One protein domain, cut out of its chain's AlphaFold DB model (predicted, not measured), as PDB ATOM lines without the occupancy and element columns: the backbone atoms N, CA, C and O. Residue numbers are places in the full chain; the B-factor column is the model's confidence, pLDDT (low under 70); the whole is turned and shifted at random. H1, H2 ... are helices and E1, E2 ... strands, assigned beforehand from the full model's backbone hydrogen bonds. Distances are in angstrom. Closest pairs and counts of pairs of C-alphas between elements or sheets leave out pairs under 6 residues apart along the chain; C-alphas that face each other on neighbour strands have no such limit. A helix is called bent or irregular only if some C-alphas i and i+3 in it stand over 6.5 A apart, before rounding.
ATOM      1  N   ASP A  23     116.955 204.079 230.402       94.44
ATOM      2  CA  ASP A  23     115.933 205.016 230.869       94.44
ATOM      3  C   ASP A  23     114.514 204.464 230.675       94.44
ATOM      4  O   ASP A  23     113.690 204.548 231.587       94.44
ATOM      5  N   LYS A  24     114.216 203.880 229.503       93.25
ATOM      6  CA  LYS A  24     112.898 203.277 229.237       93.25
ATOM      7  C   LYS A  24     112.658 202.066 230.130       93.25
ATOM      8  O   LYS A  24     111.577 201.946 230.700       93.25
ATOM      9  N   THR A  25     113.656 201.196 230.272       95.00
ATOM     10  CA  THR A  25     113.576 200.025 231.150       95.00
ATOM     11  C   THR A  25     113.308 200.455 232.586       95.00
ATOM     12  O   THR A  25     112.326 200.010 233.168       95.00
ATOM     13  N   GLN A  26     114.065 201.417 233.120       95.69
ATOM     14  CA  GLN A  26     113.854 201.911 234.480       95.69
ATOM     15  C   GLN A  26     112.464 202.541 234.672       95.69
ATOM     16  O   GLN A  26     111.836 202.350 235.714       95.69
ATOM     17  N   GLN A  27     111.962 203.288 233.681       94.88
ATOM     18  CA  GLN A  27     110.605 203.844 233.713       94.88
ATOM     19  C   GLN A  27     109.536 202.745 233.772       94.88
ATOM     20  O   GLN A  27     108.581 202.862 234.540       94.88
ATOM     21  N   LEU A  28     109.706 201.674 232.996       95.19
ATOM     22  CA  LEU A  28     108.790 200.534 232.964       95.19
ATOM     23  C   LEU A  28     108.858 199.702 234.247       95.19
ATOM     24  O   LEU A  28     107.814 199.326 234.771       95.19
ATOM     25  N   GLU A  29     110.046 199.484 234.811       95.06
ATOM     26  CA  GLU A  29     110.188 198.851 236.127       95.06
ATOM     27  C   GLU A  29     109.456 199.646 237.207       95.06
ATOM     28  O   GLU A  29     108.715 199.078 238.010       95.06
ATOM     29  N   ASN A  30     109.626 200.971 237.210       93.31
ATOM     30  CA  ASN A  30     108.947 201.849 238.157       93.31
ATOM     31  C   ASN A  30     107.428 201.796 237.975       93.31
ATOM     32  O   ASN A  30     106.703 201.776 238.968       93.31
ATOM     33  N   LEU A  31     106.941 201.735 236.731       91.38
ATOM     34  CA  LEU A  31     105.519 201.567 236.434       91.38
ATOM     35  C   LEU A  31     104.991 200.231 236.967       91.38
ATOM     36  O   LEU A  31     103.965 200.219 237.644       91.38
ATOM     37  N   ILE A  32     105.691 199.128 236.697       91.38
ATOM     38  CA  ILE A  32     105.329 197.795 237.188       91.38
ATOM     39  C   ILE A  32     105.269 197.807 238.719       91.38
ATOM     40  O   ILE A  32     104.231 197.489 239.296       91.38
ATOM     41  N   ARG A  33     106.334 198.263 239.388       90.38
ATOM     42  CA  ARG A  33     106.388 198.347 240.857       90.38
ATOM     43  C   ARG A  33     105.262 199.208 241.412       90.38
ATOM     44  O   ARG A  33     104.556 198.774 242.312       90.38
ATOM     45  N   TYR A  34     105.024 200.378 240.821       86.50
ATOM     46  CA  TYR A  34     103.926 201.256 241.212       86.50
ATOM     47  C   TYR A  34     102.561 200.562 241.109       86.50
ATOM     48  O   TYR A  34     101.731 200.716 242.007       86.50
ATOM     49  N   ARG A  35     102.306 199.796 240.038       83.06
ATOM     50  CA  ARG A  35     101.047 199.054 239.874       83.06
ATOM     51  C   ARG A  35     100.883 197.986 240.951       83.06
ATOM     52  O   ARG A  35      99.797 197.890 241.505       83.06
ATOM     53  N   PHE A  36     101.930 197.242 241.293       79.69
ATOM     54  CA  PHE A  36     101.846 196.210 242.331       79.69
ATOM     55  C   PHE A  36     101.767 196.798 243.746       79.69
ATOM     56  O   PHE A  36     100.887 196.430 244.523       79.69
ATOM     57  N   ASP A  37     102.608 197.778 244.070       78.19
ATOM     58  CA  ASP A  37     102.692 198.347 245.419       78.19
ATOM     59  C   ASP A  37     101.416 199.083 245.847       78.19
ATOM     60  O   ASP A  37     101.098 199.102 247.039       78.19
ATOM     61  N   ASN A  38     100.691 199.696 244.905       68.44
ATOM     62  CA  ASN A  38      99.464 200.441 245.208       68.44
ATOM     63  C   ASN A  38      98.194 199.592 245.144       68.44
ATOM     64  O   ASN A  38      97.229 199.927 245.819       68.44
ATOM     65  N   ASN A  39      98.192 198.496 244.382       61.31
ATOM     66  CA  ASN A  39      96.994 197.677 244.188       61.31
ATOM     67  C   ASN A  39      96.965 196.411 245.062       61.31
ATOM     68  O   ASN A  39      95.893 195.879 245.321       61.31
ATOM     69  N   VAL A  40      98.109 195.946 245.582       56.47
ATOM     70  CA  VAL A  40      98.157 194.830 246.552       56.47
ATOM     71  C   VAL A  40      97.835 195.308 247.977       56.47
ATOM     72  O   VAL A  40      97.351 194.540 248.808       56.47
ATOM     73  N   LYS A  41      98.063 196.591 248.291       46.47
ATOM     74  CA  LYS A  41      97.834 197.143 249.640       46.47
ATOM     75  C   LYS A  41      96.358 197.339 250.001       46.47
ATOM     76  O   LYS A  41      96.048 197.331 251.189       46.47
ATOM     77  N   ASN A  42      95.462 197.451 249.021       42.62
ATOM     78  CA  ASN A  42      94.038 197.714 249.261       42.62
ATOM     79  C   ASN A  42      93.178 196.443 249.428       42.62
ATOM     80  O   ASN A  42      92.026 196.541 249.845       42.62
ATOM     81  N   ASP A  43      93.728 195.246 249.188       42.81
ATOM     82  CA  ASP A  43      93.055 193.966 249.492       42.81
ATOM     83  C   ASP A  43      93.213 193.529 250.962       42.81
ATOM     84  O   ASP A  43      92.442 192.710 251.469       42.81
ATOM     85  N   LEU A  44      94.180 194.103 251.690       42.06
ATOM     86  CA  LEU A  44      94.417 193.801 253.108       42.06
ATOM     87  C   LEU A  44      93.440 194.510 254.060       42.06
ATOM     88  O   LEU A  44      93.403 194.181 255.245       42.06
ATOM     89  N   THR A  45      92.655 195.474 253.575       43.06
ATOM     90  CA  THR A  45      91.706 196.236 254.405       43.06
ATOM     91  C   THR A  45      90.289 195.657 254.441       43.06
ATOM     92  O   THR A  45      89.544 196.012 255.349       43.06
ATOM     93  N   SER A  57     105.735 189.507 246.988       68.75
ATOM     94  CA  SER A  57     106.762 190.339 246.377       68.75
ATOM     95  C   SER A  57     107.181 189.674 245.083       68.75
ATOM     96  O   SER A  57     107.718 188.566 245.100       68.75
ATOM     97  N   LEU A  58     106.974 190.369 243.972       80.88
ATOM     98  CA  LEU A  58     107.545 189.973 242.698       80.88
ATOM     99  C   LEU A  58     109.076 189.924 242.793       80.88
ATOM    100  O   LEU A  58     109.714 190.781 243.412       80.88
ATOM    101  N   ASP A  59     109.653 188.903 242.164       88.31
ATOM    102  CA  ASP A  59     111.094 188.781 241.984       88.31
ATOM    103  C   ASP A  59     111.624 189.990 241.195       88.31
ATOM    104  O   ASP A  59     111.086 190.349 240.146       88.31
ATOM    105  N   SER A  60     112.678 190.638 241.697       91.44
ATOM    106  CA  SER A  60     113.208 191.844 241.048       91.44
ATOM    107  C   SER A  60     113.796 191.542 239.676       91.44
ATOM    108  O   SER A  60     113.659 192.373 238.782       91.44
ATOM    109  N   GLN A  61     114.371 190.349 239.489       95.00
ATOM    110  CA  GLN A  61     114.909 189.955 238.190       95.00
ATOM    111  C   GLN A  61     113.801 189.764 237.152       95.00
ATOM    112  O   GLN A  61     113.951 190.161 236.000       95.00
ATOM    113  N   PHE A  62     112.675 189.185 237.572       95.19
ATOM    114  CA  PHE A  62     111.488 189.046 236.736       95.19
ATOM    115  C   PHE A  62     110.901 190.402 236.322       95.19
ATOM    116  O   PHE A  62     110.609 190.597 235.147       95.19
ATOM    117  N   ILE A  63     110.789 191.360 237.254       95.25
ATOM    118  CA  ILE A  63     110.322 192.722 236.933       95.25
ATOM    119  C   ILE A  63     111.227 193.376 235.884       95.25
ATOM    120  O   ILE A  63     110.721 193.957 234.923       95.25
ATOM    121  N   GLU A  64     112.545 193.287 236.067       96.56
ATOM    122  CA  GLU A  64     113.519 193.837 235.124       96.56
ATOM    123  C   GLU A  64     113.358 193.210 233.732       96.56
ATOM    124  O   GLU A  64     113.235 193.931 232.744       96.56
ATOM    125  N   ASP A  65     113.278 191.881 233.635       97.75
ATOM    126  CA  ASP A  65     113.100 191.200 232.350       97.75
ATOM    127  C   ASP A  65     111.765 191.573 231.675       97.75
ATOM    128  O   ASP A  65     111.742 191.861 230.476       97.75
ATOM    129  N   CYS A  66     110.664 191.672 232.428       97.50
ATOM    130  CA  CYS A  66     109.386 192.176 231.914       97.50
ATOM    131  C   CYS A  66     109.499 193.616 231.388       97.50
ATOM    132  O   CYS A  66     108.975 193.936 230.318       97.50
ATOM    133  N   ALA A  67     110.209 194.489 232.105       97.38
ATOM    134  CA  ALA A  67     110.452 195.858 231.667       97.38
ATOM    135  C   ALA A  67     111.319 195.913 230.402       97.38
ATOM    136  O   ALA A  67     111.070 196.732 229.517       97.38
ATOM    137  N   ARG A  68     112.307 195.022 230.269       98.25
ATOM    138  CA  ARG A  68     113.117 194.890 229.053       98.25
ATOM    139  C   ARG A  68     112.285 194.409 227.860       98.25
ATOM    140  O   ARG A  68     112.440 194.974 226.778       98.25
ATOM    141  N   ILE A  69     111.367 193.450 228.045       98.44
ATOM    142  CA  ILE A  69     110.406 193.026 227.004       98.44
ATOM    143  C   ILE A  69     109.555 194.213 226.542       98.44
ATOM    144  O   ILE A  69     109.483 194.502 225.348       98.44
ATOM    145  N   ALA A  70     108.952 194.941 227.482       97.69
ATOM    146  CA  ALA A  70     108.151 196.114 227.154       97.69
ATOM    147  C   ALA A  70     108.987 197.188 226.432       97.69
ATOM    148  O   ALA A  70     108.539 197.750 225.434       97.69
ATOM    149  N   ALA A  71     110.228 197.434 226.867       97.25
ATOM    150  CA  ALA A  71     111.130 198.385 226.219       97.25
ATOM    151  C   ALA A  71     111.494 197.971 224.782       97.25
ATOM    152  O   ALA A  71     111.580 198.840 223.910       97.25
ATOM    153  N   PHE A  72     111.674 196.671 224.527       98.25
ATOM    154  CA  PHE A  72     111.870 196.122 223.183       98.25
ATOM    155  C   PHE A  72     110.660 196.396 222.286       98.25
ATOM    156  O   PHE A  72     110.817 196.944 221.199       98.25
ATOM    157  N   LEU A  73     109.444 196.121 222.762       98.00
ATOM    158  CA  LEU A  73     108.215 196.360 221.994       98.00
ATOM    159  C   LEU A  73     107.902 197.851 221.771       98.00
ATOM    160  O   LEU A  73     107.197 198.217 220.829       98.00
ATOM    161  N   MET A  74     108.486 198.737 222.576       96.62
ATOM    162  CA  MET A  74     108.479 200.182 222.325       96.62
ATOM    163  C   MET A  74     109.481 200.625 221.244       96.62
ATOM    164  O   MET A  74     109.407 201.762 220.764       96.62
ATOM    165  N   ASP A  75     110.445 199.782 220.871       96.75
ATOM    166  CA  ASP A  75     111.417 200.044 219.811       96.75
ATOM    167  C   ASP A  75     110.956 199.424 218.487       96.75
ATOM    168  O   ASP A  75     111.326 198.312 218.102       96.75
ATOM    169  N   LYS A  76     110.147 200.190 217.745       95.94
ATOM    170  CA  LYS A  76     109.563 199.732 216.478       95.94
ATOM    171  C   LYS A  76     110.606 199.276 215.453       95.94
ATOM    172  O   LYS A  76     110.289 198.425 214.629       95.94
ATOM    173  N   GLN A  77     111.821 199.832 215.465       95.81
ATOM    174  CA  GLN A  77     112.862 199.444 214.507       95.81
ATOM    175  C   GLN A  77     113.506 198.111 214.879       95.81
ATOM    176  O   GLN A  77     113.715 197.279 213.998       95.81
ATOM    177  N   ALA A  78     113.762 197.886 216.169       96.88
ATOM    178  CA  ALA A  78     114.256 196.601 216.652       96.88
ATOM    179  C   ALA A  78     113.246 195.476 216.373       96.88
ATOM    180  O   ALA A  78     113.606 194.433 215.830       96.88
ATOM    181  N   VAL A  79     111.960 195.724 216.639       98.06
ATOM    182  CA  VAL A  79     110.898 194.756 216.335       98.06
ATOM    183  C   VAL A  79     110.751 194.531 214.828       98.06
ATOM    184  O   VAL A  79     110.650 193.388 214.388       98.06
ATOM    185  N   LEU A  80     110.800 195.591 214.010       97.75
ATOM    186  CA  LEU A  80     110.754 195.467 212.549       97.75
ATOM    187  C   LEU A  80     111.899 194.600 212.008       97.75
ATOM    188  O   LEU A  80     111.678 193.842 211.067       97.75
ATOM    189  N   ALA A  81     113.099 194.663 212.589       97.19
ATOM    190  CA  ALA A  81     114.206 193.801 212.177       97.19
ATOM    191  C   ALA A  81     113.866 192.306 212.356       97.19
ATOM    192  O   ALA A  81     114.124 191.505 211.455       97.19
ATOM    193  N   GLN A  82     113.206 191.942 213.461       98.12
ATOM    194  CA  GLN A  82     112.731 190.573 213.692       98.12
ATOM    195  C   GLN A  82     111.559 190.198 212.774       98.12
ATOM    196  O   GLN A  82     111.510 189.088 212.245       98.12
ATOM    197  N   LEU A  83     110.637 191.126 212.509       98.38
ATOM    198  CA  LEU A  83     109.541 190.888 211.567       98.38
ATOM    199  C   LEU A  83     110.039 190.688 210.130       98.38
ATOM    200  O   LEU A  83     109.527 189.822 209.430       98.38
ATOM    201  N   LYS A  84     111.076 191.415 209.698       97.88
ATOM    202  CA  LYS A  84     111.713 191.211 208.385       97.88
ATOM    203  C   LYS A  84     112.321 189.817 208.252       97.88
ATOM    204  O   LYS A  84     112.258 189.228 207.173       97.88
ATOM    205  N   LYS A  85     112.876 189.265 209.342       97.19
ATOM    206  CA  LYS A  85     113.324 187.864 209.397       97.19
ATOM    207  C   LYS A  85     112.143 186.908 209.186       97.19
ATOM    208  O   LYS A  85     112.254 186.014 208.351       97.19
ATOM    209  N   LEU A  86     111.014 187.119 209.873       97.62
ATOM    210  CA  LEU A  86     109.794 186.316 209.687       97.62
ATOM    211  C   LEU A  86     109.280 186.388 208.242       97.62
ATOM    212  O   LEU A  86     109.073 185.350 207.619       97.62
ATOM    213  N   ASP A  87     109.118 187.595 207.703       97.50
ATOM    214  CA  ASP A  87     108.612 187.816 206.346       97.50
ATOM    215  C   ASP A  87     109.510 187.156 205.290       97.50
ATOM    216  O   ASP A  87     109.024 186.403 204.449       97.50
ATOM    217  N   SER A  88     110.832 187.310 205.411       96.25
ATOM    218  CA  SER A  88     111.802 186.675 204.506       96.25
ATOM    219  C   SER A  88     111.725 185.143 204.538       96.25
ATOM    220  O   SER A  88     111.849 184.485 203.502       96.25
ATOM    221  N   LEU A  89     111.513 184.553 205.720       95.44
ATOM    222  CA  LEU A  89     111.353 183.105 205.865       95.44
ATOM    223  C   LEU A  89     110.035 182.626 205.243       95.44
ATOM    224  O   LEU A  89     110.027 181.608 204.549       95.44
ATOM    225  N   LEU A  90     108.942 183.368 205.417       95.12
ATOM    226  CA  LEU A  90     107.661 183.067 204.770       95.12
ATOM    227  C   LEU A  90     107.751 183.207 203.246       95.12
ATOM    228  O   LEU A  90     107.273 182.333 202.527       95.12
ATOM    229  N   GLU A  91     108.430 184.236 202.747       93.75
ATOM    230  CA  GLU A  91     108.658 184.440 201.315       93.75
ATOM    231  C   GLU A  91     109.475 183.300 200.699       93.75
ATOM    232  O   GLU A  91     109.168 182.813 199.610       93.75
ATOM    233  N   SER A  92     110.479 182.795 201.422       92.19
ATOM    234  CA  SER A  92     111.230 181.622 200.969       92.19
ATOM    235  C   SER A  92     110.335 180.386 200.806       92.19
ATOM    236  O   SER A  92     110.492 179.651 199.831       92.19
ATOM    237  N   LYS A  93     109.346 180.214 201.697       90.19
ATOM    238  CA  LYS A  93     108.358 179.129 201.633       90.19
ATOM    239  C   LYS A  93     107.307 179.363 200.554       90.19
ATOM    240  O   LYS A  93     106.834 178.397 199.972       90.19
ATOM    241  N   LYS A  94     106.946 180.611 200.240       88.50
ATOM    242  CA  LYS A  94     105.932 180.960 199.222       88.50
ATOM    243  C   LYS A  94     106.231 180.340 197.851       88.50
ATOM    244  O   LYS A  94     105.308 179.883 197.178       88.50
ATOM    245  N   LYS A  95     107.516 180.208 197.504       83.62
ATOM    246  CA  LYS A  95     107.998 179.549 196.276       83.62
ATOM    247  C   LYS A  95     107.609 178.071 196.164       83.62
ATOM    248  O   LYS A  95     107.577 177.540 195.061       83.62
ATOM    249  N   GLU A  96     107.314 177.410 197.281       87.38
ATOM    250  CA  GLU A  96     106.883 176.006 197.326       87.38
ATOM    251  C   GLU A  96     105.366 175.843 197.095       87.38
ATOM    252  O   GLU A  96     104.891 174.719 196.946       87.38
ATOM    253  N   PHE A  97     104.596 176.942 197.061       85.25
ATOM    254  CA  PHE A  97     103.124 176.942 197.028       85.25
ATOM    255  C   PHE A  97     102.531 177.741 195.851       85.25
ATOM    256  O   PHE A  97     101.471 178.350 196.004       85.25
ATOM    257  N   ASP A  98     103.198 177.766 194.692       82.75
ATOM    258  CA  ASP A  98     102.737 178.477 193.481       82.75
ATOM    259  C   ASP A  98     102.288 179.929 193.767       82.75
ATOM    260  O   ASP A  98     101.210 180.371 193.361       82.75
ATOM    261  N   ASP A  99     103.091 180.655 194.551       76.62
ATOM    262  CA  ASP A  99     102.851 182.036 194.989       76.62
ATOM    263  C   ASP A  99     101.584 182.265 195.839       76.62
ATOM    264  O   ASP A  99     101.204 183.407 196.103       76.62
ATOM    265  N   LYS A 100     100.943 181.202 196.343       83.88
ATOM    266  CA  LYS A 100      99.795 181.277 197.262       83.88
ATOM    267  C   LYS A 100     100.065 180.514 198.546       83.88
ATOM    268  O   LYS A 100      99.652 179.370 198.723       83.88
ATOM    269  N   LEU A 101     100.710 181.191 199.486       87.75
ATOM    270  CA  LEU A 101     101.032 180.615 200.783       87.75
ATOM    271  C   LEU A 101      99.759 180.481 201.646       87.75
ATOM    272  O   LEU A 101      99.087 181.479 201.913       87.75
ATOM    273  N   PRO A 102      99.372 179.273 202.094       88.88
ATOM    274  CA  PRO A 102      98.216 179.128 202.967       88.88
ATOM    275  C   PRO A 102      98.559 179.539 204.407       88.88
ATOM    276  O   PRO A 102      99.630 179.236 204.923       88.88
ATOM    277  N   VAL A 103      97.597 180.139 205.118       88.56
ATOM    278  CA  VAL A 103      97.748 180.570 206.529       88.56
ATOM    279  C   VAL A 103      98.133 179.417 207.475       88.56
ATOM    280  O   VAL A 103      98.732 179.640 208.525       88.56
ATOM    281  N   SER A 104      97.833 178.164 207.116       88.56
ATOM    282  CA  SER A 104      98.301 176.991 207.868       88.56
ATOM    283  C   SER A 104      99.825 176.876 207.910       88.56
ATOM    284  O   SER A 104     100.349 176.352 208.890       88.56
ATOM    285  N   VAL A 105     100.537 177.387 206.899       91.19
ATOM    286  CA  VAL A 105     102.005 177.437 206.903       91.19
ATOM    287  C   VAL A 105     102.502 178.437 207.938       91.19
ATOM    288  O   VAL A 105     103.390 178.080 208.700       91.19
ATOM    289  N   LEU A 106     101.885 179.623 208.051       93.31
ATOM    290  CA  LEU A 106     102.205 180.566 209.130       93.31
ATOM    291  C   LEU A 106     101.998 179.918 210.500       93.31
ATOM    292  O   LEU A 106     102.894 179.960 211.330       93.31
ATOM    293  N   ARG A 107     100.850 179.262 210.723       91.75
ATOM    294  CA  ARG A 107     100.589 178.556 211.988       91.75
ATOM    295  C   ARG A 107     101.689 177.538 212.301       91.75
ATOM    296  O   ARG A 107     102.242 177.585 213.390       91.75
ATOM    297  N   THR A 108     101.970 176.641 211.358       91.12
ATOM    298  CA  THR A 108     102.946 175.554 211.544       91.12
ATOM    299  C   THR A 108     104.337 176.122 211.804       91.12
ATOM    300  O   THR A 108     105.022 175.686 212.715       91.12
ATOM    301  N   PHE A 109     104.718 177.159 211.057       94.81
ATOM    302  CA  PHE A 109     105.989 177.844 211.240       94.81
ATOM    303  C   PHE A 109     106.113 178.466 212.635       94.81
ATOM    304  O   PHE A 109     107.119 178.267 213.305       94.81
ATOM    305  N   LEU A 110     105.087 179.188 213.099       95.81
ATOM    306  CA  LEU A 110     105.085 179.764 214.446       95.81
ATOM    307  C   LEU A 110     105.186 178.662 215.516       95.81
ATOM    308  O   LEU A 110     105.945 178.823 216.466       95.81
ATOM    309  N   GLU A 111     104.443 177.559 215.367       93.75
ATOM    310  CA  GLU A 111     104.475 176.406 216.284       93.75
ATOM    311  C   GLU A 111     105.888 175.799 216.361       93.75
ATOM    312  O   GLU A 111     106.419 175.601 217.455       93.75
ATOM    313  N   GLU A 112     106.528 175.572 215.213       94.38
ATOM    314  CA  GLU A 112     107.888 175.029 215.117       94.38
ATOM    315  C   GLU A 112     108.943 175.973 215.705       94.38
ATOM    316  O   GLU A 112     109.812 175.531 216.458       94.38
ATOM    317  N   GLU A 113     108.888 177.268 215.382       96.81
ATOM    318  CA  GLU A 113     109.872 178.237 215.865       96.81
ATOM    319  C   GLU A 113     109.750 178.473 217.369       96.81
ATOM    320  O   GLU A 113     110.758 178.441 218.070       96.81
ATOM    321  N   LEU A 114     108.535 178.657 217.893       97.19
ATOM    322  CA  LEU A 114     108.325 178.862 219.328       97.19
ATOM    323  C   LEU A 114     108.677 177.607 220.138       97.19
ATOM    324  O   LEU A 114     109.234 177.724 221.231       97.19
ATOM    325  N   ALA A 115     108.453 176.405 219.600       95.31
ATOM    326  CA  ALA A 115     108.852 175.164 220.263       95.31
ATOM    327  C   ALA A 115     110.370 175.080 220.518       95.31
ATOM    328  O   ALA A 115     110.784 174.530 221.540       95.31
ATOM    329  N   LYS A 116     111.212 175.680 219.659       97.19
ATOM    330  CA  LYS A 116     112.675 175.750 219.876       97.19
ATOM    331  C   LYS A 116     113.046 176.500 221.154       97.19
ATOM    332  O   LYS A 116     114.087 176.223 221.743       97.19
ATOM    333  N   PHE A 117     112.183 177.412 221.599       97.62
ATOM    334  CA  PHE A 117     112.357 178.192 222.823       97.62
ATOM    335  C   PHE A 117     111.686 177.556 224.046       97.62
ATOM    336  O   PHE A 117     111.692 178.155 225.116       97.62
ATOM    337  N   GLY A 118     111.129 176.347 223.916       95.75
ATOM    338  CA  GLY A 118     110.517 175.599 225.016       95.75
ATOM    339  C   GLY A 118     109.017 175.841 225.210       95.75
ATOM    340  O   GLY A 118     108.445 175.321 226.170       95.75
ATOM    341  N   PHE A 119     108.370 176.600 224.320       94.44
ATOM    342  CA  PHE A 119     106.908 176.696 224.291       94.44
ATOM    343  C   PHE A 119     106.277 175.364 223.874       94.44
ATOM    344  O   PHE A 119     106.904 174.533 223.213       94.44
ATOM    345  N   GLN A 120     105.011 175.161 224.240       86.75
ATOM    346  CA  GLN A 120     104.264 173.990 223.781       86.75
ATOM    347  C   GLN A 120     104.127 174.010 222.244       86.75
ATOM    348  O   GLN A 120     103.776 175.048 221.681       86.75
ATOM    349  N   PRO A 121     104.343 172.874 221.555       78.00
ATOM    350  CA  PRO A 121     104.414 172.808 220.090       78.00
ATOM    351  C   PRO A 121     103.057 172.944 219.387       78.00
ATOM    352  O   PRO A 121     102.994 172.964 218.162       78.00
ATOM    353  N   HIS A 122     101.958 173.008 220.135       82.69
ATOM    354  CA  HIS A 122     100.622 173.200 219.586       82.69
ATOM    355  C   HIS A 122      99.946 174.349 220.310       82.69
ATOM    356  O   HIS A 122      99.832 174.334 221.536       82.69
ATOM    357  N   PHE A 123      99.480 175.337 219.547       81.94
ATOM    358  CA  PHE A 123      98.743 176.451 220.130       81.94
ATOM    359  C   PHE A 123      97.361 176.005 220.573       81.94
ATOM    360  O   PHE A 123      96.627 175.388 219.796       81.94
ATOM    361  N   GLY A 124      96.973 176.404 221.782       70.12
ATOM    362  CA  GLY A 124      95.603 176.226 222.227       70.12
ATOM    363  C   GLY A 124      94.684 177.141 221.426       70.12
ATOM    364  O   GLY A 124      94.966 178.324 221.217       70.12
ATOM    365  N   LYS A 125      93.572 176.598 220.942       66.94
ATOM    366  CA  LYS A 125      92.548 177.389 220.268       66.94
ATOM    367  C   LYS A 125      91.395 177.657 221.211       66.94
ATOM    368  O   LYS A 125      90.685 176.736 221.590       66.94
ATOM    369  N   THR A 126      91.176 178.921 221.530       57.41
ATOM    370  CA  THR A 126      90.068 179.341 222.380       57.41
ATOM    371  C   THR A 126      88.824 179.528 221.509       57.41
ATOM    372  O   THR A 126      88.865 180.113 220.423       57.41
ATOM    373  N   LEU A 127      87.707 178.933 221.927       50.53
ATOM    374  CA  LEU A 127      86.420 179.106 221.243       50.53
ATOM    375  C   LEU A 127      85.669 180.353 221.730       50.53
ATOM    376  O   LEU A 127      84.788 180.831 221.022       50.53
ATOM    377  N   ALA A 128      86.029 180.872 222.905       56.09
ATOM    378  CA  ALA A 128      85.509 182.092 223.509       56.09
ATOM    379  C   ALA A 128      86.554 182.730 224.430       56.09
ATOM    380  O   ALA A 128      87.611 182.136 224.655       56.09
ATOM    381  N   ASN A 129      86.232 183.903 224.987       62.47
ATOM    382  CA  ASN A 129      87.049 184.534 226.023       62.47
ATOM    383  C   ASN A 129      87.301 183.531 227.152       62.47
ATOM    384  O   ASN A 129      86.372 182.969 227.743       62.47
ATOM    385  N   VAL A 130      88.577 183.269 227.403       67.88
ATOM    386  CA  VAL A 130      89.015 182.340 228.438       67.88
ATOM    387  C   VAL A 130      88.912 183.054 229.778       67.88
ATOM    388  O   VAL A 130      89.276 184.220 229.889       67.88
ATOM    389  N   ARG A 131      88.403 182.360 230.802       72.44
ATOM    390  CA  ARG A 131      88.409 182.910 232.164       72.44
ATOM    391  C   ARG A 131      89.851 183.220 232.589       72.44
ATOM    392  O   ARG A 131      90.715 182.390 232.287       72.44
ATOM    393  N   PRO A 132      90.116 184.325 233.307       76.75
ATOM    394  CA  PRO A 132      91.475 184.711 233.688       76.75
ATOM    395  C   PRO A 132      92.285 183.569 234.314       76.75
ATOM    396  O   PRO A 132      93.424 183.329 233.924       76.75
ATOM    397  N   GLU A 133      91.678 182.755 235.183       74.31
ATOM    398  CA  GLU A 133      92.366 181.645 235.854       74.31
ATOM    399  C   GLU A 133      92.822 180.554 234.878       74.31
ATOM    400  O   GLU A 133      93.874 179.940 235.057       74.31
ATOM    401  N   LEU A 134      92.032 180.296 233.834       75.62
ATOM    402  CA  LEU A 134      92.364 179.311 232.805       75.62
ATOM    403  C   LEU A 134      93.413 179.848 231.835       75.62
ATOM    404  O   LEU A 134      94.265 179.087 231.381       75.62
ATOM    405  N   PHE A 135      93.360 181.145 231.539       82.56
ATOM    406  CA  PHE A 135      94.379 181.822 230.751       82.56
ATOM    407  C   PHE A 135      95.734 181.753 231.463       82.56
ATOM    408  O   PHE A 135      96.712 181.269 230.893       82.56
ATOM    409  N   ARG A 136      95.759 182.090 232.757       84.25
ATOM    410  CA  ARG A 136      96.936 181.948 233.623       84.25
ATOM    411  C   ARG A 136      97.458 180.517 233.681       84.25
ATOM    412  O   ARG A 136      98.653 180.297 233.509       84.25
ATOM    413  N   ALA A 137      96.572 179.533 233.851       81.31
ATOM    414  CA  ALA A 137      96.958 178.123 233.853       81.31
ATOM    415  C   ALA A 137      97.566 177.666 232.514       81.31
ATOM    416  O   ALA A 137      98.504 176.871 232.505       81.31
ATOM    417  N   ALA A 138      97.060 178.154 231.377       84.12
ATOM    418  CA  ALA A 138      97.658 177.867 230.076       84.12
ATOM    419  C   ALA A 138      99.074 178.456 229.986       84.12
ATOM    420  O   ALA A 138     100.028 177.734 229.680       84.12
ATOM    421  N   ILE A 139      99.219 179.734 230.339       89.38
ATOM    422  CA  ILE A 139     100.500 180.441 230.309       89.38
ATOM    423  C   ILE A 139     101.535 179.766 231.215       89.38
ATOM    424  O   ILE A 139     102.637 179.468 230.755       89.38
ATOM    425  N   SER A 140     101.182 179.426 232.459       88.25
ATOM    426  CA  SER A 140     102.099 178.773 233.408       88.25
ATOM    427  C   SER A 140     102.590 177.397 232.945       88.25
ATOM    428  O   SER A 140     103.660 176.941 233.346       88.25
ATOM    429  N   ASN A 141     101.869 176.757 232.020       83.50
ATOM    430  CA  ASN A 141     102.272 175.505 231.377       83.50
ATOM    431  C   ASN A 141     103.038 175.703 230.052       83.50
ATOM    432  O   ASN A 141     103.357 174.727 229.364       83.50
ATOM    433  N   GLY A 142     103.362 176.945 229.684       87.81
ATOM    434  CA  GLY A 142     104.058 177.277 228.439       87.81
ATOM    435  C   GLY A 142     103.169 177.206 227.196       87.81
ATOM    436  O   GLY A 142     103.689 177.105 226.084       87.81
ATOM    437  N   LEU A 143     101.842 177.197 227.368       87.88
ATOM    438  CA  LEU A 143     100.887 177.122 226.269       87.88
ATOM    439  C   LEU A 143     100.518 178.524 225.789       87.88
ATOM    440  O   LEU A 143      99.866 179.286 226.501       87.88
ATOM    441  N   LEU A 144     100.870 178.822 224.541       89.75
ATOM    442  CA  LEU A 144     100.346 179.986 223.846       89.75
ATOM    443  C   LEU A 144      98.938 179.705 223.317       89.75
ATOM    444  O   LEU A 144      98.671 178.662 222.709       89.75
ATOM    445  N   LEU A 145      98.044 180.658 223.548       85.12
ATOM    446  CA  LEU A 145      96.673 180.629 223.066       85.12
ATOM    447  C   LEU A 145      96.547 181.545 221.854       85.12
ATOM    448  O   LEU A 145      97.174 182.598 221.795       85.12
ATOM    449  N   LYS A 146      95.736 181.135 220.881       81.94
ATOM    450  CA  LYS A 146      95.339 182.033 219.794       81.94
ATOM    451  C   LYS A 146      94.398 183.099 220.320       81.94
ATOM    452  O   LYS A 146      93.496 182.785 221.104       81.94
ATOM    453  N   ASP A 147      94.556 184.298 219.784       77.56
ATOM    454  CA  ASP A 147      93.660 185.407 220.079       77.56
ATOM    455  C   ASP A 147      92.265 185.067 219.554       77.56
ATOM    456  O   ASP A 147      92.101 184.343 218.555       77.56
ATOM    457  N   ALA A 148      91.244 185.550 220.261       66.44
ATOM    458  CA  ALA A 148      89.867 185.283 219.895       66.44
ATOM    459  C   ALA A 148      89.620 185.773 218.463       66.44
ATOM    460  O   ALA A 148      89.741 186.948 218.136       66.44
ATOM    461  N   ALA A 149      89.252 184.841 217.586       52.72
ATOM    462  CA  ALA A 149      89.012 185.143 216.178       52.72
ATOM    463  C   ALA A 149      87.708 185.925 215.925       52.72
ATOM    464  O   ALA A 149      87.421 186.280 214.783       52.72
ATOM    465  N   ILE A 150      86.866 186.044 216.955       42.81
ATOM    466  CA  ILE A 150      85.518 186.611 216.938       42.81
ATOM    467  C   ILE A 150      85.350 187.323 218.282       42.81
ATOM    468  O   ILE A 150      85.490 186.680 219.323       42.81
ATOM    469  N   GLY A 151      85.056 188.618 218.260       48.06
ATOM    470  CA  GLY A 151      84.942 189.448 219.457       48.06
ATOM    471  C   GLY A 151      85.394 190.878 219.179       48.06
ATOM    472  O   GLY A 151      85.689 191.225 218.037       48.06
ATOM    473  N   ASP A 152      85.452 191.688 220.232       47.50
ATOM    474  CA  ASP A 152      85.765 193.120 220.147       47.50
ATOM    475  C   ASP A 152      87.251 193.416 219.872       47.50
ATOM    476  O   ASP A 152      87.597 194.566 219.624       47.50
ATOM    477  N   ALA A 153      88.121 192.398 219.881       54.38
ATOM    478  CA  ALA A 153      89.564 192.524 219.680       54.38
ATOM    479  C   ALA A 153      89.926 192.625 218.179       54.38
ATOM    480  O   ALA A 153      89.863 191.625 217.454       54.38
ATOM    481  N   PRO A 154      90.340 193.802 217.665       67.81
ATOM    482  CA  PRO A 154      90.543 194.022 216.232       67.81
ATOM    483  C   PRO A 154      91.934 193.573 215.741       67.81
ATOM    484  O   PRO A 154      92.303 193.831 214.593       67.81
ATOM    485  N   HIS A 155      92.721 192.907 216.589       76.62
ATOM    486  CA  HIS A 155      94.140 192.659 216.354       76.62
ATOM    487  C   HIS A 155      94.484 191.295 215.737       76.62
ATOM    488  O   HIS A 155      95.656 191.040 215.514       76.62
ATOM    489  N   GLY A 156      93.521 190.440 215.375       84.00
ATOM    490  CA  GLY A 156      93.779 189.190 214.633       84.00
ATOM    491  C   GLY A 156      94.352 188.030 215.473       84.00
ATOM    492  O   GLY A 156      94.834 188.222 216.575       84.00
ATOM    493  N   GLU A 157      94.289 186.796 214.945       85.75
ATOM    494  CA  GLU A 157      94.504 185.538 215.708       85.75
ATOM    495  C   GLU A 157      95.954 185.224 216.119       85.75
ATOM    496  O   GLU A 157      96.181 184.325 216.933       85.75
ATOM    497  N   PHE A 158      96.931 185.848 215.461       92.25
ATOM    498  CA  PHE A 158      98.347 185.478 215.560       92.25
ATOM    499  C   PHE A 158      99.195 186.552 216.238       92.25
ATOM    500  O   PHE A 158     100.414 186.426 216.267       92.25
ATOM    501  N   THR A 159      98.586 187.608 216.764       94.44
ATOM    502  CA  THR A 159      99.324 188.811 217.145       94.44
ATOM    503  C   THR A 159     100.163 188.586 218.385       94.44
ATOM    504  O   THR A 159     101.376 188.801 218.320       94.44
ATOM    505  N   HIS A 160      99.595 188.019 219.452       95.12
ATOM    506  CA  HIS A 160     100.399 187.638 220.616       95.12
ATOM    507  C   HIS A 160     101.421 186.539 220.288       95.12
ATOM    508  O   HIS A 160     102.545 186.563 220.787       95.12
ATOM    509  N   LEU A 161     101.089 185.612 219.381       95.88
ATOM    510  CA  LEU A 161     102.027 184.576 218.925       95.88
ATOM    511  C   LEU A 161     103.257 185.191 218.244       95.88
ATOM    512  O   LEU A 161     104.388 184.791 218.519       95.88
ATOM    513  N   ILE A 162     103.044 186.184 217.379       98.25
ATOM    514  CA  ILE A 162     104.124 186.885 216.683       98.25
ATOM    515  C   ILE A 162     104.909 187.770 217.658       98.25
ATOM    516  O   ILE A 162     106.135 187.770 217.574       98.25
ATOM    517  N   GLN A 163     104.260 188.461 218.609       98.19
ATOM    518  CA  GLN A 163     104.957 189.221 219.661       98.19
ATOM    519  C   GLN A 163     105.931 188.320 220.433       98.19
ATOM    520  O   GLN A 163     107.113 188.644 220.553       98.19
ATOM    521  N   TRP A 164     105.474 187.154 220.897       98.44
ATOM    522  CA  TRP A 164     106.331 186.211 221.615       98.44
ATOM    523  C   TRP A 164     107.457 185.648 220.752       98.44
ATOM    524  O   TRP A 164     108.575 185.498 221.246       98.44
ATOM    525  N   LEU A 165     107.211 185.402 219.462       98.62
ATOM    526  CA  LEU A 165     108.263 184.961 218.548       98.62
ATOM    527  C   LEU A 165     109.356 186.025 218.386       98.62
ATOM    528  O   LEU A 165     110.539 185.702 218.498       98.62
ATOM    529  N   VAL A 166     108.989 187.290 218.149       98.62
ATOM    530  CA  VAL A 166     109.991 188.354 217.970       98.62
ATOM    531  C   VAL A 166     110.771 188.629 219.257       98.62
ATOM    532  O   VAL A 166     111.967 188.900 219.183       98.62
ATOM    533  N   ILE A 167     110.140 188.489 220.431       98.69
ATOM    534  CA  ILE A 167     110.823 188.544 221.734       98.69
ATOM    535  C   ILE A 167     111.827 187.392 221.854       98.69
ATOM    536  O   ILE A 167     112.982 187.616 222.215       98.69
ATOM    537  N   ALA A 168     111.410 186.165 221.536       98.56
ATOM    538  CA  ALA A 168     112.253 184.978 221.636       98.56
ATOM    539  C   ALA A 168     113.472 185.047 220.700       98.56
ATOM    540  O   ALA A 168     114.598 184.800 221.132       98.56
ATOM    541  N   TRP A 169     113.281 185.469 219.448       98.56
ATOM    542  CA  TRP A 169     114.394 185.689 218.520       98.56
ATOM    543  C   TRP A 169     115.305 186.838 218.944       98.56
ATOM    544  O   TRP A 169     116.521 186.737 218.781       98.56
ATOM    545  N   GLN A 170     114.763 187.920 219.508       98.38
ATOM    546  CA  GLN A 170     115.608 188.988 220.038       98.38
ATOM    547  C   GLN A 170     116.443 188.495 221.229       98.38
ATOM    548  O   GLN A 170     117.614 188.870 221.357       98.38
ATOM    549  N   GLN A 171     115.878 187.620 222.067       97.75
ATOM    550  CA  GLN A 171     116.606 186.986 223.163       97.75
ATOM    551  C   GLN A 171     117.738 186.098 222.651       97.75
ATOM    552  O   GLN A 171     118.844 186.166 223.178       97.75
ATOM    553  N   GLU A 172     117.487 185.302 221.614       97.69
ATOM    554  CA  GLU A 172     118.519 184.495 220.956       97.69
ATOM    555  C   GLU A 172     119.651 185.359 220.383       97.69
ATOM    556  O   GLU A 172     120.817 185.013 220.528       97.69
ATOM    557  N   ALA A 173     119.312 186.492 219.762       97.31
ATOM    558  CA  ALA A 173     120.281 187.339 219.071       97.31
ATOM    559  C   ALA A 173     121.178 188.155 220.016       97.31
ATOM    560  O   ALA A 173     122.348 188.368 219.719       97.31
ATOM    561  N   SER A 174     120.628 188.655 221.125       96.75
ATOM    562  CA  SER A 174     121.294 189.674 221.961       96.75
ATOM    563  C   SER A 174     121.417 189.315 223.435       96.75
ATOM    564  O   SER A 174     122.079 190.038 224.180       96.75
ATOM    565  N   HIS A 175     120.761 188.236 223.875       96.06
ATOM    566  CA  HIS A 175     120.653 187.865 225.286       96.06
ATOM    567  C   HIS A 175     120.168 189.022 226.175       96.06
ATOM    568  O   HIS A 175     120.654 189.215 227.289       96.06
ATOM    569  N   PHE A 176     119.226 189.830 225.675       96.75
ATOM    570  CA  PHE A 176     118.763 191.022 226.387       96.75
ATOM    571  C   PHE A 176     117.945 190.713 227.651       96.75
ATOM    572  O   PHE A 176     117.743 191.608 228.463       96.75
ATOM    573  N   LEU A 177     117.483 189.481 227.846       97.38
ATOM    574  CA  LEU A 177     116.799 188.991 229.044       97.38
ATOM    575  C   LEU A 177     117.754 188.146 229.883       97.38
ATOM    576  O   LEU A 177     118.565 187.381 229.353       97.38
ATOM    577  N   ASN A 178     117.614 188.252 231.197       96.56
ATOM    578  CA  ASN A 178     118.423 187.519 232.162       96.56
ATOM    579  C   ASN A 178     117.921 186.078 232.348       96.56
ATOM    580  O   ASN A 178     118.722 185.175 232.591       96.56
ATOM    581  N   LYS A 179     116.610 185.843 232.206       96.44
ATOM    582  CA  LYS A 179     116.003 184.502 232.186       96.44
ATOM    583  C   LYS A 179     115.649 184.045 230.762       96.44
ATOM    584  O   LYS A 179     115.408 184.876 229.882       96.44
ATOM    585  N   PRO A 180     115.558 182.723 230.517       97.88
ATOM    586  CA  PRO A 180     114.953 182.195 229.298       97.88
ATOM    587  C   PRO A 180     113.536 182.742 229.087       97.88
ATOM    588  O   PRO A 180     112.741 182.818 230.024       97.88
ATOM    589  N   VAL A 181     113.195 183.077 227.840       98.06
ATOM    590  CA  VAL A 181     111.892 183.673 227.488       98.06
ATOM    591  C   VAL A 181     110.704 182.811 227.932       98.06
ATOM    592  O   VAL A 181     109.696 183.344 228.384       98.06
ATOM    593  N   ILE A 182     110.832 181.482 227.869       97.50
ATOM    594  CA  ILE A 182     109.784 180.554 228.305       97.50
ATOM    595  C   ILE A 182     109.564 180.574 229.818       97.50
ATOM    596  O   ILE A 182     108.430 180.427 230.268       97.50
ATOM    597  N   ASP A 183     110.613 180.787 230.610       97.00
ATOM    598  CA  ASP A 183     110.490 180.846 232.067       97.00
ATOM    599  C   ASP A 183     109.764 182.129 232.475       97.00
ATOM    600  O   ASP A 183     108.873 182.095 233.321       97.00
ATOM    601  N   LEU A 184     110.075 183.242 231.800       97.19
ATOM    602  CA  LEU A 184     109.355 184.506 231.952       97.19
ATOM    603  C   LEU A 184     107.895 184.371 231.528       97.19
ATOM    604  O   LEU A 184     107.010 184.795 232.264       97.19
ATOM    605  N   PHE A 185     107.644 183.746 230.372       96.88
ATOM    606  CA  PHE A 185     106.293 183.472 229.899       96.88
ATOM    607  C   PHE A 185     105.502 182.693 230.946       96.88
ATOM    608  O   PHE A 185     104.446 183.150 231.361       96.88
ATOM    609  N   LYS A 186     106.031 181.571 231.447       94.62
ATOM    610  CA  LYS A 186     105.351 180.764 232.469       94.62
ATOM    611  C   LYS A 186     105.079 181.551 233.749       94.62
ATOM    612  O   LYS A 186     103.976 181.467 234.279       94.62
ATOM    613  N   GLN A 187     106.039 182.363 234.194       94.25
ATOM    614  CA  GLN A 187     105.902 183.189 235.394       94.25
ATOM    615  C   GLN A 187     104.798 184.262 235.261       94.25
ATOM    616  O   GLN A 187     104.204 184.668 236.261       94.25
ATOM    617  N   LEU A 188     104.428 184.690 234.044       92.94
ATOM    618  CA  LEU A 188     103.255 185.559 233.837       92.94
ATOM    619  C   LEU A 188     101.930 184.871 234.195       92.94
ATOM    620  O   LEU A 188     100.958 185.556 234.501       92.94
ATOM    621  N   GLY A 189     101.887 183.536 234.181       87.88
ATOM    622  CA  GLY A 189     100.726 182.749 234.594       87.88
ATOM    623  C   GLY A 189     100.592 182.582 236.111       87.88
ATOM    624  O   GLY A 189      99.598 182.020 236.571       87.88
ATOM    625  N   ASP A 190     101.562 183.049 236.900       86.50
ATOM    626  CA  ASP A 190     101.518 182.945 238.357       86.50
ATOM    627  C   ASP A 190     100.573 183.988 238.968       86.50
ATOM    628  O   ASP A 190     100.480 185.125 238.504       86.50
ATOM    629  N   GLU A 191      99.926 183.646 240.090       80.88
ATOM    630  CA  GLU A 191      99.106 184.603 240.856       80.88
ATOM    631  C   GLU A 191      99.909 185.829 241.316       80.88
ATOM    632  O   GLU A 191      99.347 186.904 241.505       80.88
ATOM    633  N   SER A 192     101.233 185.697 241.458       82.19
ATOM    634  CA  SER A 192     102.118 186.819 241.783       82.19
ATOM    635  C   SER A 192     102.150 187.902 240.710       82.19
ATOM    636  O   SER A 192     102.537 189.023 241.011       82.19
ATOM    637  N   SER A 193     101.784 187.566 239.473       86.06
ATOM    638  CA  SER A 193     101.864 188.434 238.295       86.06
ATOM    639  C   SER A 193     100.566 189.204 238.031       86.06
ATOM    640  O   SER A 193     100.436 189.852 236.991       86.06
ATOM    641  N   VAL A 194      99.628 189.167 238.982       84.81
ATOM    642  CA  VAL A 194      98.285 189.751 238.909       84.81
ATOM    643  C   VAL A 194      98.120 190.889 239.923       84.81
ATOM    644  O   VAL A 194      98.630 190.823 241.040       84.81
ATOM    645  N   TYR A 195      97.379 191.932 239.549       79.31
ATOM    646  CA  TYR A 195      96.958 193.034 240.414       79.31
ATOM    647  C   TYR A 195      95.533 193.498 240.062       79.31
ATOM    648  O   TYR A 195      95.062 193.318 238.943       79.31
ATOM    649  N   TYR A 196      94.838 194.145 240.997       73.06
ATOM    650  CA  TYR A 196      93.465 194.628 240.787       73.06
ATOM    651  C   TYR A 196      93.433 196.151 240.645       73.06
ATOM    652  O   TYR A 196      94.195 196.857 241.294       73.06
ATOM    653  N   ARG A 197      92.589 196.700 239.770       62.09
ATOM    654  CA  ARG A 197      92.540 198.156 239.547       62.09
ATOM    655  C   ARG A 197      91.802 198.874 240.687       62.09
ATOM    656  O   ARG A 197      90.662 198.526 240.975       62.09
ATOM    657  N   ASP A 198      92.405 199.938 241.229       55.34
ATOM    658  CA  ASP A 198      91.733 200.896 242.122       55.34
ATOM    659  C   ASP A 198      91.519 202.294 241.490       55.34
ATOM    660  O   ASP A 198      92.406 202.790 240.781       55.34
ATOM    661  N   ARG A 209      86.176 192.220 241.077       64.06
ATOM    662  CA  ARG A 209      87.073 193.281 240.591       64.06
ATOM    663  C   ARG A 209      87.717 192.827 239.282       64.06
ATOM    664  O   ARG A 209      88.147 191.681 239.182       64.06
ATOM    665  N   GLU A 210      87.843 193.735 238.318       68.25
ATOM    666  CA  GLU A 210      88.570 193.469 237.073       68.25
ATOM    667  C   GLU A 210      90.041 193.122 237.371       68.25
ATOM    668  O   GLU A 210      90.784 193.921 237.956       68.25
ATOM    669  N   GLU A 211      90.440 191.912 236.980       74.06
ATOM    670  CA  GLU A 211      91.810 191.422 237.083       74.06
ATOM    671  C   GLU A 211      92.688 192.086 236.016       74.06
ATOM    672  O   GLU A 211      92.332 192.099 234.837       74.06
ATOM    673  N   LYS A 212      93.841 192.621 236.423       82.00
ATOM    674  CA  LYS A 212      94.919 193.026 235.520       82.00
ATOM    675  C   LYS A 212      96.182 192.248 235.842       82.00
ATOM    676  O   LYS A 212      96.364 191.753 236.950       82.00
ATOM    677  N   SER A 213      97.084 192.139 234.885       87.69
ATOM    678  CA  SER A 213      98.324 191.396 235.064       87.69
ATOM    679  C   SER A 213      99.503 192.080 234.385       87.69
ATOM    680  O   SER A 213      99.362 193.071 233.670       87.69
ATOM    681  N   LEU A 214     100.703 191.553 234.624       91.31
ATOM    682  CA  LEU A 214     101.897 191.992 233.904       91.31
ATOM    683  C   LEU A 214     101.752 191.829 232.388       91.31
ATOM    684  O   LEU A 214     102.314 192.649 231.668       91.31
ATOM    685  N   TRP A 215     100.984 190.836 231.920       92.81
ATOM    686  CA  TRP A 215     100.660 190.628 230.504       92.81
ATOM    687  C   TRP A 215     100.136 191.916 229.848       92.81
ATOM    688  O   TRP A 215     100.695 192.368 228.845       92.81
ATOM    689  N   ASP A 216      99.176 192.571 230.505       90.38
ATOM    690  CA  ASP A 216      98.524 193.807 230.046       90.38
ATOM    691  C   ASP A 216      99.488 194.998 229.978       90.38
ATOM    692  O   ASP A 216      99.260 195.971 229.269       90.38
ATOM    693  N   ILE A 217     100.588 194.963 230.732       91.38
ATOM    694  CA  ILE A 217     101.594 196.033 230.705       91.38
ATOM    695  C   ILE A 217     102.591 195.806 229.566       91.38
ATOM    696  O   ILE A 217     103.062 196.772 228.950       91.38
ATOM    697  N   ILE A 218     102.964 194.546 229.328       95.00
ATOM    698  CA  ILE A 218     104.106 194.219 228.472       95.00
ATOM    699  C   ILE A 218     103.723 193.920 227.026       95.00
ATOM    700  O   ILE A 218     104.498 194.285 226.148       95.00
ATOM    701  N   ILE A 219     102.583 193.273 226.766       94.81
ATOM    702  CA  ILE A 219     102.216 192.809 225.416       94.81
ATOM    703  C   ILE A 219     100.741 193.013 225.047       94.81
ATOM    704  O   ILE A 219     100.404 192.842 223.875       94.81
ATOM    705  N   ASP A 220      99.899 193.385 226.013       92.94
ATOM    706  CA  ASP A 220      98.468 193.638 225.815       92.94
ATOM    707  C   ASP A 220      98.045 195.013 226.369       92.94
ATOM    708  O   ASP A 220      97.073 195.178 227.104       92.94
ATOM    709  N   ASN A 221      98.863 196.028 226.071       90.06
ATOM    710  CA  ASN A 221      98.687 197.390 226.571       90.06
ATOM    711  C   ASN A 221      97.805 198.209 225.623       90.06
ATOM    712  O   ASN A 221      98.299 198.943 224.760       90.06
ATOM    713  N   GLU A 222      96.494 198.051 225.782       83.38
ATOM    714  CA  GLU A 222      95.477 198.742 224.990       83.38
ATOM    715  C   GLU A 222      95.658 200.275 224.988       83.38
ATOM    716  O   GLU A 222      95.857 200.922 226.019       83.38
ATOM    717  N   GLY A 223      95.516 200.888 223.809       76.94
ATOM    718  CA  GLY A 223      95.497 202.348 223.642       76.94
ATOM    719  C   GLY A 223      96.865 203.019 223.472       76.94
ATOM    720  O   GLY A 223      96.919 204.223 223.209       76.94
ATOM    721  N   GLU A 224      97.963 202.267 223.559       83.69
ATOM    722  CA  GLU A 224      99.302 202.759 223.230       83.69
ATOM    723  C   GLU A 224      99.576 202.732 221.715       83.69
ATOM    724  O   GLU A 224      99.037 201.924 220.965       83.69
ATOM    725  N   ASN A 225     100.466 203.611 221.238       89.69
ATOM    726  CA  ASN A 225     100.898 203.648 219.829       89.69
ATOM    727  C   ASN A 225     102.250 202.940 219.624       89.69
ATOM    728  O   ASN A 225     103.103 203.381 218.844       89.69
ATOM    729  N   ASP A 226     102.484 201.859 220.355       94.44
ATOM    730  CA  ASP A 226     103.658 201.001 220.221       94.44
ATOM    731  C   ASP A 226     103.261 199.524 220.216       94.44
ATOM    732  O   ASP A 226     102.082 199.198 220.301       94.44
ATOM    733  N   PHE A 227     104.227 198.622 220.038       97.06
ATOM    734  CA  PHE A 227     103.929 197.211 219.786       97.06
ATOM    735  C   PHE A 227     103.636 196.403 221.050       97.06
ATOM    736  O   PHE A 227     103.529 195.180 220.977       97.06
ATOM    737  N   ARG A 228     103.475 197.077 222.197       96.19
ATOM    738  CA  ARG A 228     102.810 196.503 223.369       96.19
ATOM    739  C   ARG A 228     101.289 196.515 223.208       96.19
ATOM    740  O   ARG A 228     100.645 195.719 223.866       96.19
ATOM    741  N   SER A 229     100.721 197.378 222.356       94.88
ATOM    742  CA  SER A 229      99.322 197.254 221.920       94.88
ATOM    743  C   SER A 229      99.259 196.247 220.769       94.88
ATOM    744  O   SER A 229      99.913 196.463 219.737       94.88
ATOM    745  N   PRO A 230      98.475 195.166 220.895       93.62
ATOM    746  CA  PRO A 230      98.328 194.200 219.818       93.62
ATOM    747  C   PRO A 230      97.637 194.822 218.594       93.62
ATOM    748  O   PRO A 230      97.976 194.480 217.463       93.62
ATOM    749  N   GLU A 231      96.747 195.801 218.764       92.00
ATOM    750  CA  GLU A 231      96.112 196.524 217.653       92.00
ATOM    751  C   GLU A 231      97.121 197.335 216.850       92.00
ATOM    752  O   GLU A 231      97.173 197.220 215.624       92.00
ATOM    753  N   ALA A 232      97.943 198.135 217.535       93.38
ATOM    754  CA  ALA A 232      98.977 198.930 216.885       93.38
ATOM    755  C   ALA A 232     100.019 198.032 216.201       93.38
ATOM    756  O   ALA A 232     100.522 198.371 215.125       93.38
ATOM    757  N   PHE A 233     100.327 196.879 216.801       96.44
ATOM    758  CA  PHE A 233     101.244 195.902 216.231       96.44
ATOM    759  C   PHE A 233     100.676 195.214 214.986       96.44
ATOM    760  O   PHE A 233     101.338 195.178 213.948       96.44
ATOM    761  N   ASN A 234      99.436 194.726 215.052       94.62
ATOM    762  CA  ASN A 234      98.768 194.087 213.922       94.62
ATOM    763  C   ASN A 234      98.584 195.059 212.754       94.62
ATOM    764  O   ASN A 234      98.923 194.724 211.622       94.62
ATOM    765  N   LEU A 235      98.128 196.285 213.028       93.69
ATOM    766  CA  LEU A 235      97.985 197.315 212.000       93.69
ATOM    767  C   LEU A 235      99.318 197.584 211.296       93.69
ATOM    768  O   LEU A 235      99.378 197.627 210.070       93.69
ATOM    769  N   PHE A 236     100.407 197.693 212.060       96.25
ATOM    770  CA  PHE A 236     101.736 197.862 211.486       96.25
ATOM    771  C   PHE A 236     102.147 196.688 210.586       96.25
ATOM    772  O   PHE A 236     102.689 196.921 209.508       96.25
ATOM    773  N   MET A 237     101.880 195.440 210.990       96.81
ATOM    774  CA  MET A 237     102.177 194.264 210.162       96.81
ATOM    775  C   MET A 237     101.376 194.240 208.854       96.81
ATOM    776  O   MET A 237     101.903 193.794 207.839       96.81
ATOM    777  N   LEU A 238     100.135 194.733 208.863       94.81
ATOM    778  CA  LEU A 238      99.276 194.803 207.676       94.81
ATOM    779  C   LEU A 238      99.673 195.935 206.716       94.81
ATOM    780  O   LEU A 238      99.617 195.759 205.501       94.81
ATOM    781  N   GLU A 239     100.053 197.099 207.247       94.81
ATOM    782  CA  GLU A 239     100.311 198.306 206.446       94.81
ATOM    783  C   GLU A 239     101.774 198.457 206.000       94.81
ATOM    784  O   GLU A 239     102.077 199.242 205.097       94.81
ATOM    785  N   SER A 240     102.703 197.738 206.630       95.44
ATOM    786  CA  SER A 240     104.126 197.850 206.324       95.44
ATOM    787  C   SER A 240     104.466 197.235 204.966       95.44
ATOM    788  O   SER A 240     104.379 196.024 204.765       95.44
ATOM    789  N   SER A 241     104.979 198.058 204.045       94.75
ATOM    790  CA  SER A 241     105.505 197.595 202.752       94.75
ATOM    791  C   SER A 241     106.711 196.661 202.882       94.75
ATOM    792  O   SER A 241     107.044 195.953 201.939       94.75
ATOM    793  N   ASP A 242     107.382 196.692 204.034       95.38
ATOM    794  CA  ASP A 242     108.531 195.849 204.357       95.38
ATOM    795  C   ASP A 242     108.133 194.419 204.774       95.38
ATOM    796  O   ASP A 242     109.019 193.595 204.987       95.38
ATOM    797  N   LEU A 243     106.833 194.149 204.957       96.81
ATOM    798  CA  LEU A 243     106.278 192.897 205.487       96.81
ATOM    799  C   LEU A 243     105.180 192.349 204.564       96.81
ATOM    800  O   LEU A 243     104.114 191.940 205.023       96.81
ATOM    801  N   SER A 244     105.398 192.407 203.249       94.69
ATOM    802  CA  SER A 244     104.344 192.166 202.259       94.69
ATOM    803  C   SER A 244     103.715 190.778 202.363       94.69
ATOM    804  O   SER A 244     102.502 190.642 202.214       94.69
ATOM    805  N   THR A 245     104.518 189.747 202.629       95.12
ATOM    806  CA  THR A 245     104.050 188.357 202.613       95.12
ATOM    807  C   THR A 245     103.359 187.996 203.920       95.12
ATOM    808  O   THR A 245     102.301 187.360 203.910       95.12
ATOM    809  N   LEU A 246     103.891 188.463 205.049       96.31
ATOM    810  CA  LEU A 246     103.230 188.368 206.345       96.31
ATOM    811  C   LEU A 246     101.905 189.144 206.348       96.31
ATOM    812  O   LEU A 246     100.877 188.586 206.735       96.31
ATOM    813  N   GLY A 247     101.911 190.392 205.877       95.00
ATOM    814  CA  GLY A 247     100.724 191.241 205.791       95.00
ATOM    815  C   GLY A 247      99.629 190.614 204.926       95.00
ATOM    816  O   GLY A 247      98.482 190.518 205.359       95.00
ATOM    817  N   GLU A 248      99.985 190.083 203.751       93.81
ATOM    818  CA  GLU A 248      99.056 189.363 202.868       93.81
ATOM    819  C   GLU A 248      98.409 188.155 203.573       93.81
ATOM    820  O   GLU A 248      97.193 187.956 203.495       93.81
ATOM    821  N   LEU A 249      99.194 187.342 204.287       93.69
ATOM    822  CA  LEU A 249      98.685 186.180 205.023       93.69
ATOM    823  C   LEU A 249      97.706 186.569 206.133       93.69
ATOM    824  O   LEU A 249      96.649 185.939 206.274       93.69
ATOM    825  N   LEU A 250      98.058 187.585 206.921       92.75
ATOM    826  CA  LEU A 250      97.230 188.076 208.018       92.75
ATOM    827  C   LEU A 250      95.927 188.682 207.482       92.75
ATOM    828  O   LEU A 250      94.848 188.307 207.951       92.75
ATOM    829  N   GLN A 251      95.997 189.505 206.432       91.25
ATOM    830  CA  GLN A 251      94.819 190.088 205.790       91.25
ATOM    831  C   GLN A 251      93.890 189.002 205.236       91.25
ATOM    832  O   GLN A 251      92.700 188.973 205.551       91.25
ATOM    833  N   ASN A 252      94.433 188.032 204.494       89.81
ATOM    834  CA  ASN A 252      93.657 186.912 203.954       89.81
ATOM    835  C   ASN A 252      92.947 186.111 205.056       89.81
ATOM    836  O   ASN A 252      91.831 185.604 204.862       89.81
ATOM    837  N   ARG A 253      93.586 185.975 206.227       87.25
ATOM    838  CA  ARG A 253      92.981 185.320 207.386       87.25
ATOM    839  C   ARG A 253      91.817 186.132 207.943       87.25
ATOM    840  O   ARG A 253      90.761 185.541 208.182       87.25
ATOM    841  N   MET A 254      92.001 187.437 208.127       83.88
ATOM    842  CA  MET A 254      90.958 188.342 208.612       83.88
ATOM    843  C   MET A 254      89.764 188.367 207.648       83.88
ATOM    844  O   MET A 254      88.640 188.091 208.062       83.88
ATOM    845  N   ASP A 255      90.004 188.520 206.345       84.62
ATOM    846  CA  ASP A 255      88.955 188.538 205.315       84.62
ATOM    847  C   ASP A 255      88.149 187.237 205.266       84.62
ATOM    848  O   ASP A 255      86.939 187.227 205.019       84.62
ATOM    849  N   LYS A 256      88.808 186.091 205.479       82.06
ATOM    850  CA  LYS A 256      88.113 184.804 205.589       82.06
ATOM    851  C   LYS A 256      87.173 184.779 206.797       82.06
ATOM    852  O   LYS A 256      86.082 184.231 206.688       82.06
ATOM    853  N   ARG A 257      87.574 185.356 207.933       72.50
ATOM    854  CA  ARG A 257      86.731 185.415 209.138       72.50
ATOM    855  C   ARG A 257      85.536 186.335 208.952       72.50
ATOM    856  O   ARG A 257      84.434 185.924 209.297       72.50
ATOM    857  N   THR A 258      85.734 187.493 208.332       74.44
ATOM    858  CA  THR A 258      84.644 188.424 208.025       74.44
ATOM    859  C   THR A 258      83.618 187.801 207.078       74.44
ATOM    860  O   THR A 258      82.419 187.925 207.306       74.44
ATOM    861  N   ARG A 259      84.061 187.059 206.052       77.38
ATOM    862  CA  ARG A 259      83.152 186.356 205.125       77.38
ATOM    863  C   ARG A 259      82.354 185.230 205.783       77.38
ATOM    864  O   ARG A 259      81.202 185.016 205.426       77.38
ATOM    865  N   ASP A 260      82.959 184.528 206.738       73.69
ATOM    866  CA  ASP A 260      82.357 183.381 207.424       73.69
ATOM    867  C   ASP A 260      81.756 183.760 208.798       73.69
ATOM    868  O   ASP A 260      81.558 182.879 209.641       73.69
ATOM    869  N   ILE A 261      81.480 185.047 209.061       70.75
ATOM    870  CA  ILE A 261      81.113 185.540 210.402       70.75
ATOM    871  C   ILE A 261      79.892 184.817 210.985       70.75
ATOM    872  O   ILE A 261      79.946 184.354 212.117       70.75
ATOM    873  N   GLU A 262      78.844 184.580 210.191       70.75
ATOM    874  CA  GLU A 262      77.626 183.887 210.641       70.75
ATOM    875  C   GLU A 262      77.894 182.431 211.050       70.75
ATOM    876  O   GLU A 262      77.370 181.933 212.049       70.75
TER     877      GLU A 262
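This is residues 23 to 45, 57 to 198 and 209 to 262 of the 310 residues of the protein "DUF5636 domain-containing protein" of Legionella israelensis (UniProt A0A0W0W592). Helices cross one another round H6, near the middle, with H3, H4 and H9 packed on it; H2 and H3 follow each other along the longest axis. H1 and the small sheet E1 E2 lie toward one end of that axis, H10 toward the other. The printed part has 219 residues, with ten named helices and two named strands in the order H1 to H7, E1, E2, H8, H9, H10; the class is mostly helix, and the sheet is antiparallel. It is compact, with a radius of gyration of the C-alphas of 17.5 A, and spans 63 by 43 by 30 A.

E1 is residues 194 to 196 and E2 residues 211 to 213. H1, residues 23 to 39, is 24.3 A long and begins at C-alpha 23 (115.933, 205.016, 230.869). H2 is residues 60 to 73, 20.2 A; H3 is residues 76 to 94, 25.8 A. H4 is residues 103 to 116, H5 residues 132 to 140, and H6 residues 159 to 174, 22.5 A. H7 is residues 181 to 188, H8 residues 214 to 218, and H9 residues 230 to 239. H10, residues 241 to 259, is 25.1 A long and ends at C-alpha 259 (83.152, 186.356, 205.125); it is irregular, with C-alphas 242 and 245 8.9 A apart, and has a kink of 48 degrees near residue 248.

E1 and E2 are antiparallel neighbours; N 195 and O 212 are 2.8 A apart, within hydrogen-bond range. The closest C-alphas of H1 and E1, Asn 39 and Tyr 196, are 5.8 A apart. H1 touches H2 at a steep tilt of 57 degrees, closest at the C-alphas of Leu 28 and Ala 67, 5.1 A. H8 touches H2 at Ile 218 and Ala 70, C-alphas 4.7 A apart. H5 touches H7 at a shallow tilt of 27 degrees, with C-alphas 140 and 186 3.9 A apart. H6 touches H3, about perpendicular at 76 degrees, with C-alphas 166 and 82 5.5 A apart. H4 touches H6 at C-alphas 114 and 165, 6.1 A, and H9 touches H6 at C-alphas 230 and 159, 6.1 A. H10 touches H9 at C-alphas 247 and 238, 4.3 A. Every O i to N i+4 pair is within hydrogen-bond range in H1 to H9; in H10, 13 of 15 are.

The C-alphas farthest apart, Thr 45 and Asp 98, are 64.4 A apart. Residues 46 to 56 and 199 to 208 are not printed; the gaps between C-alphas are 18.1 A and 9.1 A. The links H4 to H5, H5 to H6 and H8 to H9 are long. Mean pLDDT of the printed part is 86.7; 26 residues are under 70, among them 38 to 45, 125 to 130 and 148 to 154.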